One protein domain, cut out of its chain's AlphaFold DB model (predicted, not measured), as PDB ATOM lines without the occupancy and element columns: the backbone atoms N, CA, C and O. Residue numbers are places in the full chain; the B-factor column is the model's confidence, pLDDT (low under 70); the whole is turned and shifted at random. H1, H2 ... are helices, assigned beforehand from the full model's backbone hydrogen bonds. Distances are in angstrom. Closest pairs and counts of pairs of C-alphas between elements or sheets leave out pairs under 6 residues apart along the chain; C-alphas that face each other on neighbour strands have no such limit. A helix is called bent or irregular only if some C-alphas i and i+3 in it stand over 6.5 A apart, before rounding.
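This is residues 50 to 152 of the 171 residues of the protein "MFS transporter" of Leekyejoonella antrihumi (UniProt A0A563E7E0). Two long helices, H1 and H4, make a narrow V that is joined at one end and open at the other, and at the joined end a small head holds H2, which folds back along the last part of H1, and the short H3 beyond it. The two arms that stick out, residues 50 to 64 of H1 and residues 137 to 152 with the last part of H4, make much of the length, while the rest is a compact body spanning 38 by 24 by 17 A. The printed part has 103 residues with four named helices, in the order H1, H2, H3, H4, and no named strand, and its class is all helix. The whole is loose, with a radius of gyration of the C-alphas of 18.1 A, and spans 61 by 26 by 17 A.

Find C-alpha 50 at (311.396, 276.945, 422.904); there H1 begins, and it runs through residues 50 to 81, 46.0 A from first to last C-alpha, to C-alpha 81 at (267.181, 278.079, 435.544). Read on past five residues to H2, residues 87 to 98, which is 17.2 A long. It is irregular: C-alphas 88 and 91 are 7.7 A apart. Three residues later comes H3, residues 102 to 108, 10.1 A long and only just irregular, with C-alphas 104 and 107 at 7.0 A. After five more residues look for C-alpha 114 at (265.043, 290.653, 437.790), where H4 begins; it holds residues 114 to 151, is the longest helix, and runs 54.5 A to C-alpha 151 at (313.544, 265.875, 436.863).

Start with H1 and turn from its end into H2: the two form a helical hairpin, running opposite ways at a shallow tilt of 31 degrees. They touch, H1 with residues 70 to 81 alone, and their closest C-alphas, those of Ala 81 and Ala 87, are 4.9 A apart. H2 and H3 touch only at the corner by their link, and only just, with 3 pairs of C-alphas within 8 A, the closest being Leu 96 and Leu 102 at 4.9 A. H3 and H4 are close but not clearly touching, with the C-alphas of Leu 106 and Ile 114 closest at 6.4 A. H4 touches H2 with residues 117 to 125 alone; the closest C-alphas are those of Val 97 and Ala 121, 6.6 A apart, and the two helices run the same way at a steep tilt of 58 degrees. Now look at Ala 76 and Gly 124, whose C-alphas, 4.6 A apart, are the closest of H1 and H4. These two touch, H4 with residues 120 to 132 alone, and run opposite ways at 35.2 degrees, only just a steep tilt. H1 and H3 are apart. In the backbones of H1 and H4 each O i to N i+4 pair is within hydrogen-bond range; in H2 6 of 8 are, and in H3 1 of 3, beside 2 of 4 O i to N i+3 pairs.

Compare the two ends of the printed part: the C-alphas of Asn 50 and Arg 152 are 21.6 A apart. The two C-alphas farthest apart, those of Pro 110 and Arg 152, stand 62.1 A from each other. Residues 50 to 64, which belong to H1, stand free, and so do residues 137 to 152, of which 137 to 151 belong to H4. The printed part has no cut, and the links H1 to H2, H2 to H3 and H3 to H4 are tight. Read the B-factor column for the pLDDT of the model: its mean over the printed part is 84.1, and it is under 70 at residue 50, residue 57 and residues 150 to 152.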
ATOM      1  N   ASN A  50     311.892 276.869 421.524       65.75
ATOM      2  CA  ASN A  50     311.396 276.945 422.904       65.75
ATOM      3  C   ASN A  50     310.423 278.122 423.118       65.75
ATOM      4  O   ASN A  50     309.383 277.986 423.764       65.75
ATOM      5  N   SER A  51     310.723 279.280 422.530       71.94
ATOM      6  CA  SER A  51     309.865 280.464 422.637       71.94
ATOM      7  C   SER A  51     308.510 280.258 421.955       71.94
ATOM      8  O   SER A  51     307.478 280.593 422.540       71.94
ATOM      9  N   THR A  52     308.492 279.650 420.762       73.44
ATOM     10  CA  THR A  52     307.237 279.332 420.062       73.44
ATOM     11  C   THR A  52     306.390 278.321 420.829       73.44
ATOM     12  O   THR A  52     305.199 278.556 421.010       73.44
ATOM     13  N   PHE A  53     306.988 277.257 421.380       72.31
ATOM     14  CA  PHE A  53     306.260 276.275 422.189       72.31
ATOM     15  C   PHE A  53     305.650 276.893 423.448       72.31
ATOM     16  O   PHE A  53     304.508 276.584 423.783       72.31
ATOM     17  N   ARG A  54     306.358 277.811 424.118       72.25
ATOM     18  CA  ARG A  54     305.808 278.545 425.271       72.25
ATOM     19  C   ARG A  54     304.624 279.422 424.873       72.25
ATOM     20  O   ARG A  54     303.611 279.432 425.573       72.25
ATOM     21  N   GLN A  55     304.727 280.146 423.759       75.44
ATOM     22  CA  GLN A  55     303.643 281.004 423.273       75.44
ATOM     23  C   GLN A  55     302.423 280.191 422.834       75.44
ATOM     24  O   GLN A  55     301.312 280.485 423.274       75.44
ATOM     25  N   VAL A  56     302.628 279.142 422.034       76.25
ATOM     26  CA  VAL A  56     301.560 278.237 421.590       76.25
ATOM     27  C   VAL A  56     300.921 277.551 422.792       76.25
ATOM     28  O   VAL A  56     299.705 277.595 422.925       76.25
ATOM     29  N   GLY A  57     301.713 277.011 423.720       69.31
ATOM     30  CA  GLY A  57     301.201 276.394 424.943       69.31
ATOM     31  C   GLY A  57     300.361 277.357 425.786       69.31
ATOM     32  O   GLY A  57     299.286 276.989 426.251       69.31
ATOM     33  N   THR A  58     300.797 278.614 425.916       75.75
ATOM     34  CA  THR A  58     300.033 279.657 426.622       75.75
ATOM     35  C   THR A  58     298.718 279.967 425.905       75.75
ATOM     36  O   THR A  58     297.664 279.987 426.536       75.75
ATOM     37  N   ALA A  59     298.758 280.165 424.584       76.69
ATOM     38  CA  ALA A  59     297.574 280.457 423.780       76.69
ATOM     39  C   ALA A  59     296.561 279.301 423.818       76.69
ATOM     40  O   ALA A  59     295.374 279.523 424.057       76.69
ATOM     41  N   THR A  60     297.029 278.062 423.655       76.56
ATOM     42  CA  THR A  60     296.208 276.854 423.761       76.56
ATOM     43  C   THR A  60     295.629 276.698 425.164       76.56
ATOM     44  O   THR A  60     294.445 276.400 425.292       76.56
ATOM     45  N   GLY A  61     296.412 276.948 426.216       76.88
ATOM     46  CA  GLY A  61     295.932 276.900 427.597       76.88
ATOM     47  C   GLY A  61     294.791 277.886 427.852       76.88
ATOM     48  O   GLY A  61     293.740 277.494 428.357       76.88
ATOM     49  N   ILE A  62     294.957 279.145 427.435       84.56
ATOM     50  CA  ILE A  62     293.914 280.175 427.556       84.56
ATOM     51  C   ILE A  62     292.664 279.779 426.762       84.56
ATOM     52  O   ILE A  62     291.552 279.879 427.283       84.56
ATOM     53  N   ALA A  63     292.833 279.295 425.528       83.81
ATOM     54  CA  ALA A  63     291.721 278.873 424.681       83.81
ATOM     55  C   ALA A  63     290.936 277.711 425.306       83.81
ATOM     56  O   ALA A  63     289.715 277.791 425.427       83.81
ATOM     57  N   LEU A  64     291.628 276.664 425.765       83.19
ATOM     58  CA  LEU A  64     291.004 275.503 426.399       83.19
ATOM     59  C   LEU A  64     290.242 275.891 427.669       83.19
ATOM     60  O   LEU A  64     289.093 275.482 427.838       83.19
ATOM     61  N   LEU A  65     290.847 276.707 428.537       84.12
ATOM     62  CA  LEU A  65     290.194 277.184 429.756       84.12
ATOM     63  C   LEU A  65     288.974 278.060 429.441       84.12
ATOM     64  O   LEU A  65     287.932 277.898 430.074       84.12
ATOM     65  N   GLY A  66     289.060 278.933 428.434       84.69
ATOM     66  CA  GLY A  66     287.941 279.764 427.985       84.69
ATOM     67  C   GLY A  66     286.777 278.946 427.418       84.69
ATOM     68  O   GLY A  66     285.623 279.171 427.787       84.69
ATOM     69  N   THR A  67     287.062 277.952 426.573       88.31
ATOM     70  CA  THR A  67     286.048 277.034 426.031       88.31
ATOM     71  C   THR A  67     285.405 276.197 427.134       88.31
ATOM     72  O   THR A  67     284.179 276.054 427.172       88.31
ATOM     73  N   LEU A  68     286.209 275.676 428.062       88.38
ATOM     74  CA  LEU A  68     285.714 274.928 429.211       88.38
ATOM     75  C   LEU A  68     284.817 275.804 430.092       88.38
ATOM     76  O   LEU A  68     283.746 275.355 430.495       88.38
ATOM     77  N   PHE A  69     285.199 277.061 430.330       87.69
ATOM     78  CA  PHE A  69     284.384 278.017 431.080       87.69
ATOM     79  C   PHE A  69     283.045 278.283 430.424       87.69
ATOM     80  O   PHE A  69     282.017 278.145 431.083       87.69
ATOM     81  N   ALA A  70     283.040 278.579 429.127       88.06
ATOM     82  CA  ALA A  70     281.812 278.791 428.373       88.06
ATOM     83  C   ALA A  70     280.862 277.584 428.475       88.06
ATOM     84  O   ALA A  70     279.668 277.742 428.736       88.06
ATOM     85  N   SER A  71     281.405 276.371 428.337       90.38
ATOM     86  CA  SER A  71     280.637 275.129 428.431       90.38
ATOM     87  C   SER A  71     280.058 274.903 429.836       90.38
ATOM     88  O   SER A  71     278.861 274.645 429.980       90.38
ATOM     89  N   ARG A  72     280.878 275.058 430.886       90.69
ATOM     90  CA  ARG A  72     280.451 274.878 432.286       90.69
ATOM     91  C   ARG A  72     279.435 275.929 432.711       90.69
ATOM     92  O   ARG A  72     278.437 275.588 433.339       90.69
ATOM     93  N   LEU A  73     279.643 277.180 432.312       90.00
ATOM     94  CA  LEU A  73     278.734 278.285 432.591       90.00
ATOM     95  C   LEU A  73     277.354 278.062 431.963       90.00
ATOM     96  O   LEU A  73     276.344 278.219 432.647       90.00
ATOM     97  N   GLY A  74     277.296 277.639 430.697       89.44
ATOM     98  CA  GLY A  74     276.033 277.314 430.030       89.44
ATOM     99  C   GLY A  74     275.265 276.192 430.738       89.44
ATOM    100  O   GLY A  74     274.061 276.317 430.977       89.44
ATOM    101  N   GLY A  75     275.963 275.125 431.144       90.56
ATOM    102  CA  GLY A  75     275.373 274.026 431.913       90.56
ATOM    103  C   GLY A  75     274.879 274.454 433.300       90.56
ATOM    104  O   GLY A  75     273.758 274.120 433.692       90.56
ATOM    105  N   ALA A  76     275.673 275.249 434.019       90.44
ATOM    106  CA  ALA A  76     275.329 275.747 435.348       90.44
ATOM    107  C   ALA A  76     274.121 276.697 435.314       90.44
ATOM    108  O   ALA A  76     273.222 276.576 436.142       90.44
ATOM    109  N   ILE A  77     274.043 277.587 434.318       89.88
ATOM    110  CA  ILE A  77     272.894 278.484 434.119       89.88
ATOM    111  C   ILE A  77     271.643 277.698 433.724       89.88
ATOM    112  O   ILE A  77     270.564 277.981 434.234       89.88
ATOM    113  N   THR A  78     271.775 276.685 432.865       90.75
ATOM    114  CA  THR A  78     270.651 275.809 432.492       90.75
ATOM    115  C   THR A  78     270.099 275.073 433.711       90.75
ATOM    116  O   THR A  78     268.888 275.034 433.913       90.75
ATOM    117  N   THR A  79     270.985 274.563 434.568       90.00
ATOM    118  CA  THR A  79     270.615 273.871 435.810       90.00
ATOM    119  C   THR A  79     269.991 274.829 436.824       90.00
ATOM    120  O   THR A  79     268.958 274.519 437.404       90.00
ATOM    121  N   ALA A  80     270.559 276.024 437.005       87.31
ATOM    122  CA  ALA A  80     270.026 277.036 437.918       87.31
ATOM    123  C   ALA A  80     268.688 277.629 437.440       87.31
ATOM    124  O   ALA A  80     267.869 278.049 438.256       87.31
ATOM    125  N   ALA A  81     268.450 277.662 436.126       87.19
ATOM    126  CA  ALA A  81     267.181 278.079 435.544       87.19
ATOM    127  C   ALA A  81     266.118 276.965 435.554       87.19
ATOM    128  O   ALA A  81     264.934 277.272 435.374       87.19
ATOM    129  N   ALA A  82     266.504 275.701 435.762       84.56
ATOM    130  CA  ALA A  82     265.574 274.580 435.838       84.56
ATOM    131  C   ALA A  82     264.604 274.781 437.016       84.56
ATOM    132  O   ALA A  82     265.014 275.016 438.149       84.56
ATOM    133  N   GLY A  83     263.299 274.745 436.736       79.38
ATOM    134  CA  GLY A  83     262.258 275.040 437.729       79.38
ATOM    135  C   GLY A  83     261.903 276.525 437.874       79.38
ATOM    136  O   GLY A  83     261.054 276.869 438.693       79.38
ATOM    137  N   THR A  84     262.493 277.411 437.066       84.31
ATOM    138  CA  THR A  84     262.099 278.828 436.985       84.31
ATOM    139  C   THR A  84     261.352 279.124 435.676       84.31
ATOM    140  O   THR A  84     261.527 278.402 434.690       84.31
ATOM    141  N   PRO A  85     260.588 280.233 435.590       80.12
ATOM    142  CA  PRO A  85     259.957 280.670 434.337       80.12
ATOM    143  C   PRO A  85     260.959 280.961 433.205       80.12
ATOM    144  O   PRO A  85     260.568 281.145 432.055       80.12
ATOM    145  N   LEU A  86     262.255 281.039 433.528       80.75
ATOM    146  CA  LEU A  86     263.343 281.402 432.623       80.75
ATOM    147  C   LEU A  86     264.042 280.185 432.001       80.75
ATOM    148  O   LEU A  86     264.974 280.375 431.223       80.75
ATOM    149  N   ALA A  87     263.586 278.956 432.275       82.44
ATOM    150  CA  ALA A  87     264.170 277.731 431.718       82.44
ATOM    151  C   ALA A  87     264.307 277.780 430.180       82.44
ATOM    152  O   ALA A  87     265.360 277.438 429.642       82.44
ATOM    153  N   GLY A  88     263.295 278.311 429.478       83.00
ATOM    154  CA  GLY A  88     263.313 278.483 428.018       83.00
ATOM    155  C   GLY A  88     264.228 279.603 427.498       83.00
ATOM    156  O   GLY A  88     264.498 279.661 426.304       83.00
ATOM    157  N   LYS A  89     264.726 280.489 428.372       84.50
ATOM    158  CA  LYS A  89     265.650 281.591 428.032       84.50
ATOM    159  C   LYS A  89     267.068 281.375 428.574       84.50
ATOM    160  O   LYS A  89     267.907 282.265 428.452       84.50
ATOM    161  N   SER A  90     267.351 280.201 429.136       86.50
ATOM    162  CA  SER A  90     268.642 279.833 429.736       86.50
ATOM    163  C   SER A  90     269.833 280.041 428.793       86.50
ATOM    164  O   SER A  90     270.829 280.625 429.206       86.50
ATOM    165  N   SER A  91     269.717 279.671 427.512       85.06
ATOM    166  CA  SER A  91     270.782 279.888 426.518       85.06
ATOM    167  C   SER A  91     271.061 281.370 426.241       85.06
ATOM    168  O   SER A  91     272.220 281.759 426.113       85.06
ATOM    169  N   SER A  92     270.021 282.208 426.178       86.38
ATOM    170  CA  SER A  92     270.181 283.655 425.980       86.38
ATOM    171  C   SER A  92     270.779 284.313 427.225       86.38
ATOM    172  O   SER A  92     271.689 285.129 427.108       86.38
ATOM    173  N   LEU A  93     270.339 283.896 428.417       86.94
ATOM    174  CA  LEU A  93     270.941 284.314 429.683       86.94
ATOM    175  C   LEU A  93     272.414 283.915 429.768       86.94
ATOM    176  O   LEU A  93     273.235 284.743 430.144       86.94
ATOM    177  N   ALA A  94     272.765 282.690 429.375       87.62
ATOM    178  CA  ALA A  94     274.153 282.243 429.338       87.62
ATOM    179  C   ALA A  94     275.007 283.110 428.409       87.62
ATOM    180  O   ALA A  94     276.074 283.560 428.822       87.62
ATOM    181  N   GLY A  95     274.498 283.436 427.216       87.12
ATOM    182  CA  GLY A  95     275.155 284.369 426.300       87.12
ATOM    183  C   GLY A  95     275.359 285.761 426.906       87.12
ATOM    184  O   GLY A  95     276.453 286.302 426.811       87.12
ATOM    185  N   LEU A  96     274.351 286.309 427.594       88.88
ATOM    186  CA  LEU A  96     274.423 287.623 428.254       88.88
ATOM    187  C   LEU A  96     275.387 287.656 429.447       88.88
ATOM    188  O   LEU A  96     276.025 288.677 429.699       88.88
ATOM    189  N   VAL A  97     275.481 286.562 430.207       88.31
ATOM    190  CA  VAL A  97     276.462 286.435 431.296       88.31
ATOM    191  C   VAL A  97     277.867 286.312 430.711       88.31
ATOM    192  O   VAL A  97     278.787 286.965 431.195       88.31
ATOM    193  N   GLN A  98     278.026 285.537 429.638       87.25
ATOM    194  CA  GLN A  98     279.307 285.336 428.971       87.25
ATOM    195  C   GLN A  98     279.818 286.605 428.272       87.25
ATOM    196  O   GLN A  98     281.016 286.876 428.313       87.25
ATOM    197  N   SER A  99     278.931 287.402 427.668       87.75
ATOM    198  CA  SER A  99     279.280 288.687 427.050       87.75
ATOM    199  C   SER A  99     279.408 289.837 428.058       87.75
ATOM    200  O   SER A  99     279.821 290.934 427.689       87.75
ATOM    201  N   GLY A 100     279.050 289.614 429.329       86.88
ATOM    202  CA  GLY A 100     279.034 290.654 430.360       86.88
ATOM    203  C   GLY A 100     277.918 291.692 430.181       86.88
ATOM    204  O   GLY A 100     277.917 292.729 430.846       86.88
ATOM    205  N   GLU A 101     276.944 291.430 429.309       88.44
ATOM    206  CA  GLU A 101     275.864 292.364 428.979       88.44
ATOM    207  C   GLU A 101     274.595 292.164 429.808       88.44
ATOM    208  O   GLU A 101     273.615 292.885 429.616       88.44
ATOM    209  N   LEU A 102     274.616 291.251 430.786       87.94
ATOM    210  CA  LEU A 102     273.476 290.989 431.665       87.94
ATOM    211  C   LEU A 102     272.876 292.281 432.239       87.94
ATOM    212  O   LEU A 102     271.673 292.490 432.124       87.94
ATOM    213  N   LYS A 103     273.706 293.192 432.772       85.19
ATOM    214  CA  LYS A 103     273.240 294.468 433.352       85.19
ATOM    215  C   LYS A 103     272.520 295.369 432.344       85.19
ATOM    216  O   LYS A 103     271.588 296.069 432.726       85.19
ATOM    217  N   LYS A 104     272.930 295.342 431.071       87.38
ATOM    218  CA  LYS A 104     272.267 296.097 429.995       87.38
ATOM    219  C   LYS A 104     270.943 295.451 429.584       87.38
ATOM    220  O   LYS A 104     270.030 296.162 429.182       87.38
ATOM    221  N   ALA A 105     270.840 294.128 429.698       85.88
ATOM    222  CA  ALA A 105     269.649 293.362 429.342       85.88
ATOM    223  C   ALA A 105     268.617 293.245 430.481       85.88
ATOM    224  O   ALA A 105     267.457 292.937 430.214       85.88
ATOM    225  N   LEU A 106     268.995 293.513 431.740       85.00
ATOM    226  CA  LEU A 106     268.092 293.470 432.903       85.00
ATOM    227  C   LEU A 106     266.790 294.281 432.723       85.00
ATOM    228  O   LEU A 106     265.731 293.741 433.045       85.00
ATOM    229  N   PRO A 107     266.804 295.518 432.178       86.81
ATOM    230  CA  PRO A 107     265.581 296.299 431.966       86.81
ATOM    231  C   PRO A 107     264.598 295.673 430.966       86.81
ATOM    232  O   PRO A 107     263.425 296.032 430.966       86.81
ATOM    233  N   SER A 108     265.056 294.745 430.118       84.50
ATOM    234  CA  SER A 108     264.217 294.027 429.150       84.50
ATOM    235  C   SER A 108     263.402 292.892 429.785       84.50
ATOM    236  O   SER A 108     262.509 292.344 429.139       84.50
ATOM    237  N   PHE A 109     263.692 292.521 431.038       83.69
ATOM    238  CA  PHE A 109     262.938 291.514 431.781       83.69
ATOM    239  C   PHE A 109     261.844 292.156 432.650       83.69
ATOM    240  O   PHE A 109     262.011 293.270 433.152       83.69
ATOM    241  N   PRO A 110     260.721 291.455 432.895       86.19
ATOM    242  CA  PRO A 110     259.725 291.899 433.864       86.19
ATOM    243  C   PRO A 110     260.364 292.143 435.239       86.19
ATOM    244  O   PRO A 110     261.135 291.310 435.713       86.19
ATOM    245  N   LYS A 111     260.000 293.238 435.925       84.31
ATOM    246  CA  LYS A 111     260.598 293.622 437.226       84.31
ATOM    247  C   LYS A 111     260.529 292.520 438.292       84.31
ATOM    248  O   LYS A 111     261.438 292.400 439.103       84.31
ATOM    249  N   ALA A 112     259.495 291.678 438.250       84.75
ATOM    250  CA  ALA A 112     259.342 290.526 439.141       84.75
ATOM    251  C   ALA A 112     260.389 289.413 438.912       84.75
ATOM    252  O   ALA A 112     260.631 288.604 439.801       84.75
ATOM    253  N   GLN A 113     261.008 289.357 437.727       85.56
ATOM    254  CA  GLN A 113     261.977 288.327 437.337       85.56
ATOM    255  C   GLN A 113     263.434 288.784 437.470       85.56
ATOM    256  O   GLN A 113     264.314 287.932 437.513       85.56
ATOM    257  N   ILE A 114     263.697 290.089 437.586       86.12
ATOM    258  CA  ILE A 114     265.043 290.653 437.790       86.12
ATOM    259  C   ILE A 114     265.821 289.944 438.917       86.12
ATOM    260  O   ILE A 114     266.907 289.441 438.630       86.12
ATOM    261  N   PRO A 115     265.288 289.784 440.148       87.88
ATOM    262  CA  PRO A 115     266.032 289.107 441.216       87.88
ATOM    263  C   PRO A 115     266.286 287.619 440.924       87.88
ATOM    264  O   PRO A 115     267.281 287.052 441.374       87.88
ATOM    265  N   ILE A 116     265.410 286.972 440.146       86.06
ATOM    266  CA  ILE A 116     265.572 285.572 439.732       86.06
ATOM    267  C   ILE A 116     266.699 285.467 438.698       86.06
ATOM    268  O   ILE A 116     267.563 284.604 438.823       86.06
ATOM    269  N   VAL A 117     266.725 286.370 437.715       87.62
ATOM    270  CA  VAL A 117     267.782 286.455 436.696       87.62
ATOM    271  C   VAL A 117     269.144 286.704 437.340       87.62
ATOM    272  O   VAL A 117     270.100 285.993 437.035       87.62
ATOM    273  N   GLU A 118     269.232 287.660 438.268       88.31
ATOM    274  CA  GLU A 118     270.469 287.960 438.997       88.31
ATOM    275  C   GLU A 118     270.953 286.762 439.817       88.31
ATOM    276  O   GLU A 118     272.136 286.420 439.767       88.31
ATOM    277  N   ARG A 119     270.047 286.069 440.518       89.38
ATOM    278  CA  ARG A 119     270.392 284.875 441.299       89.38
ATOM    279  C   ARG A 119     270.881 283.729 440.417       89.38
ATOM    280  O   ARG A 119     271.873 283.091 440.767       89.38
ATOM    281  N   ILE A 120     270.212 283.463 439.292       88.81
ATOM    282  CA  ILE A 120     270.619 282.425 438.331       88.81
ATOM    283  C   ILE A 120     272.004 282.751 437.773       88.81
ATOM    284  O   ILE A 120     272.871 281.880 437.751       88.81
ATOM    285  N   ALA A 121     272.227 284.001 437.367       88.94
ATOM    286  CA  ALA A 121     273.508 284.441 436.835       88.94
ATOM    287  C   ALA A 121     274.632 284.316 437.871       88.94
ATOM    288  O   ALA A 121     275.669 283.735 437.565       88.94
ATOM    289  N   ALA A 122     274.416 284.799 439.099       88.94
ATOM    290  CA  ALA A 122     275.400 284.709 440.172       88.94
ATOM    291  C   ALA A 122     275.718 283.248 440.526       88.94
ATOM    292  O   ALA A 122     276.880 282.859 440.569       88.94
ATOM    293  N   THR A 123     274.687 282.415 440.706       89.38
ATOM    294  CA  THR A 123     274.861 280.997 441.061       89.38
ATOM    295  C   THR A 123     275.560 280.227 439.939       89.38
ATOM    296  O   THR A 123     276.508 279.488 440.197       89.38
ATOM    297  N   GLY A 124     275.137 280.432 438.686       86.81
ATOM    298  CA  GLY A 124     275.739 279.788 437.520       86.81
ATOM    299  C   GLY A 124     277.199 280.193 437.314       86.81
ATOM    300  O   GLY A 124     278.048 279.335 437.080       86.81
ATOM    301  N   PHE A 125     277.508 281.482 437.474       88.06
ATOM    302  CA  PHE A 125     278.870 282.003 437.379       88.06
ATOM    303  C   PHE A 125     279.784 281.435 438.468       88.06
ATOM    304  O   PHE A 125     280.849 280.901 438.160       88.06
ATOM    305  N   THR A 126     279.358 281.488 439.733       91.75
ATOM    306  CA  THR A 126     280.135 280.940 440.853       91.75
ATOM    307  C   THR A 126     280.351 279.435 440.710       91.75
ATOM    308  O   THR A 126     281.465 278.966 440.928       91.75
ATOM    309  N   SER A 127     279.330 278.677 440.296       90.19
ATOM    310  CA  SER A 127     279.457 277.231 440.071       90.19
ATOM    311  C   SER A 127     280.469 276.913 438.969       90.19
ATOM    312  O   SER A 127     281.329 276.058 439.156       90.19
ATOM    313  N   ALA A 128     280.409 277.625 437.840       87.38
ATOM    314  CA  ALA A 128     281.339 277.416 436.733       87.38
ATOM    315  C   ALA A 128     282.785 277.775 437.107       87.38
ATOM    316  O   ALA A 128     283.716 277.065 436.723       87.38
ATOM    317  N   LEU A 129     282.982 278.848 437.882       88.75
ATOM    318  CA  LEU A 129     284.300 279.193 438.414       88.75
ATOM    319  C   LEU A 129     284.831 278.114 439.355       88.75
ATOM    320  O   LEU A 129     285.986 277.717 439.225       88.75
ATOM    321  N   ASN A 130     283.999 277.620 440.271       91.94
ATOM    322  CA  ASN A 130     284.395 276.564 441.195       91.94
ATOM    323  C   ASN A 130     284.850 275.298 440.449       91.94
ATOM    324  O   ASN A 130     285.919 274.763 440.740       91.94
ATOM    325  N   ASP A 131     284.095 274.871 439.434       87.38
ATOM    326  CA  ASP A 131     284.447 273.710 438.608       87.38
ATOM    327  C   ASP A 131     285.792 273.893 437.895       87.38
ATOM    328  O   ASP A 131     286.608 272.974 437.837       87.38
ATOM    329  N   ILE A 132     286.063 275.085 437.363       88.19
ATOM    330  CA  ILE A 132     287.317 275.343 436.647       88.19
ATOM    331  C   ILE A 132     288.494 275.480 437.583       88.19
ATOM    332  O   ILE A 132     289.587 275.047 437.224       88.19
ATOM    333  N   LEU A 133     288.303 276.043 438.771       87.31
ATOM    334  CA  LEU A 133     289.348 276.076 439.788       87.31
ATOM    335  C   LEU A 133     289.725 274.655 440.220       87.31
ATOM    336  O   LEU A 133     290.913 274.354 440.328       87.31
ATOM    337  N   LEU A 134     288.745 273.757 440.366       90.94
ATOM    338  CA  LEU A 134     288.999 272.340 440.629       90.94
ATOM    339  C   LEU A 134     289.755 271.669 439.476       90.94
ATOM    340  O   LEU A 134     290.773 271.018 439.706       90.94
ATOM    341  N   ILE A 135     289.315 271.870 438.232       86.94
ATOM    342  CA  ILE A 135     289.993 271.303 437.055       86.94
ATOM    343  C   ILE A 135     291.418 271.855 436.936       86.94
ATOM    344  O   ILE A 135     292.358 271.094 436.723       86.94
ATOM    345  N   SER A 136     291.603 273.159 437.144       80.25
ATOM    346  CA  SER A 136     292.915 273.812 437.121       80.25
ATOM    347  C   SER A 136     293.829 273.276 438.220       80.25
ATOM    348  O   SER A 136     295.015 273.074 437.973       80.25
ATOM    349  N   SER A 137     293.292 272.991 439.410       86.75
ATOM    350  CA  SER A 137     294.039 272.363 440.503       86.75
ATOM    351  C   SER A 137     294.544 270.973 440.109       86.75
ATOM    352  O   SER A 137     295.733 270.698 440.255       86.75
ATOM    353  N   VAL A 138     293.687 270.134 439.517       89.06
ATOM    354  CA  VAL A 138     294.081 268.802 439.027       89.06
ATOM    355  C   VAL A 138     295.136 268.910 437.927       89.06
ATOM    356  O   VAL A 138     296.161 268.238 437.996       89.06
ATOM    357  N   VAL A 139     294.935 269.788 436.940       84.19
ATOM    358  CA  VAL A 139     295.898 270.009 435.846       84.19
ATOM    359  C   VAL A 139     297.245 270.499 436.383       84.19
ATOM    360  O   VAL A 139     298.297 270.032 435.944       84.19
ATOM    361  N   THR A 140     297.228 271.396 437.370       82.94
ATOM    362  CA  THR A 140     298.440 271.893 438.037       82.94
ATOM    363  C   THR A 140     299.154 270.767 438.779       82.94
ATOM    364  O   THR A 140     300.366 270.632 438.652       82.94
ATOM    365  N   LEU A 141     298.415 269.923 439.502       84.94
ATOM    366  CA  LEU A 141     298.971 268.787 440.233       84.94
ATOM    367  C   LEU A 141     299.596 267.762 439.279       84.94
ATOM    368  O   LEU A 141     300.717 267.321 439.512       84.94
ATOM    369  N   VAL A 142     298.930 267.444 438.166       84.19
ATOM    370  CA  VAL A 142     299.472 266.565 437.117       84.19
ATOM    371  C   VAL A 142     300.744 267.155 436.513       84.19
ATOM    372  O   VAL A 142     301.733 266.442 436.367       84.19
ATOM    373  N   THR A 143     300.749 268.455 436.211       79.81
ATOM    374  CA  THR A 143     301.932 269.147 435.677       79.81
ATOM    375  C   THR A 143     303.086 269.104 436.678       79.81
ATOM    376  O   THR A 143     304.200 268.762 436.300       79.81
ATOM    377  N   ALA A 144     302.824 269.365 437.961       76.88
ATOM    378  CA  ALA A 144     303.825 269.309 439.023       76.88
ATOM    379  C   ALA A 144     304.398 267.894 439.208       76.88
ATOM    380  O   ALA A 144     305.614 267.730 439.302       76.88
ATOM    381  N   VAL A 145     303.547 266.862 439.207       84.12
ATOM    382  CA  VAL A 145     303.980 265.457 439.277       84.12
ATOM    383  C   VAL A 145     304.807 265.084 438.051       84.12
ATOM    384  O   VAL A 145     305.858 264.469 438.203       84.12
ATOM    385  N   ALA A 146     304.386 265.491 436.852       77.56
ATOM    386  CA  ALA A 146     305.143 265.265 435.626       77.56
ATOM    387  C   ALA A 146     306.511 265.962 435.673       77.56
ATOM    388  O   ALA A 146     307.514 265.334 435.347       77.56
ATOM    389  N   SER A 147     306.580 267.213 436.142       75.75
ATOM    390  CA  SER A 147     307.847 267.926 436.345       75.75
ATOM    391  C   SER A 147     308.759 267.190 437.328       75.75
ATOM    392  O   SER A 147     309.917 266.949 437.008       75.75
ATOM    393  N   LEU A 148     308.244 266.769 438.489       79.56
ATOM    394  CA  LEU A 148     309.023 266.021 439.482       79.56
ATOM    395  C   LEU A 148     309.473 264.646 438.967       79.56
ATOM    396  O   LEU A 148     310.584 264.220 439.269       79.56
ATOM    397  N   ALA A 149     308.641 263.951 438.189       77.81
ATOM    398  CA  ALA A 149     308.977 262.653 437.609       77.81
ATOM    399  C   ALA A 149     310.040 262.768 436.503       77.81
ATOM    400  O   ALA A 149     310.935 261.926 436.432       77.81
ATOM    401  N   LEU A 150     309.976 263.813 435.668       69.56
ATOM    402  CA  LEU A 150     310.962 264.060 434.611       69.56
ATOM    403  C   LEU A 150     312.317 264.512 435.176       69.56
ATOM    404  O   LEU A 150     313.346 264.046 434.694       69.56
ATOM    405  N   ILE A 151     312.321 265.347 436.221       66.31
ATOM    406  CA  ILE A 151     313.544 265.875 436.863       66.31
ATOM    407  C   ILE A 151     314.310 264.789 437.644       66.31
ATOM    408  O   ILE A 151     315.499 264.922 437.914       66.31
ATOM    409  N   ARG A 152     313.679 263.661 437.993       62.84
ATOM    410  CA  ARG A 152     314.288 262.679 438.907       62.84
ATOM    411  C   ARG A 152     315.077 261.545 438.243       62.84
ATOM    412  O   ARG A 152     315.817 260.868 438.945       62.84
TER     413      ARG A 152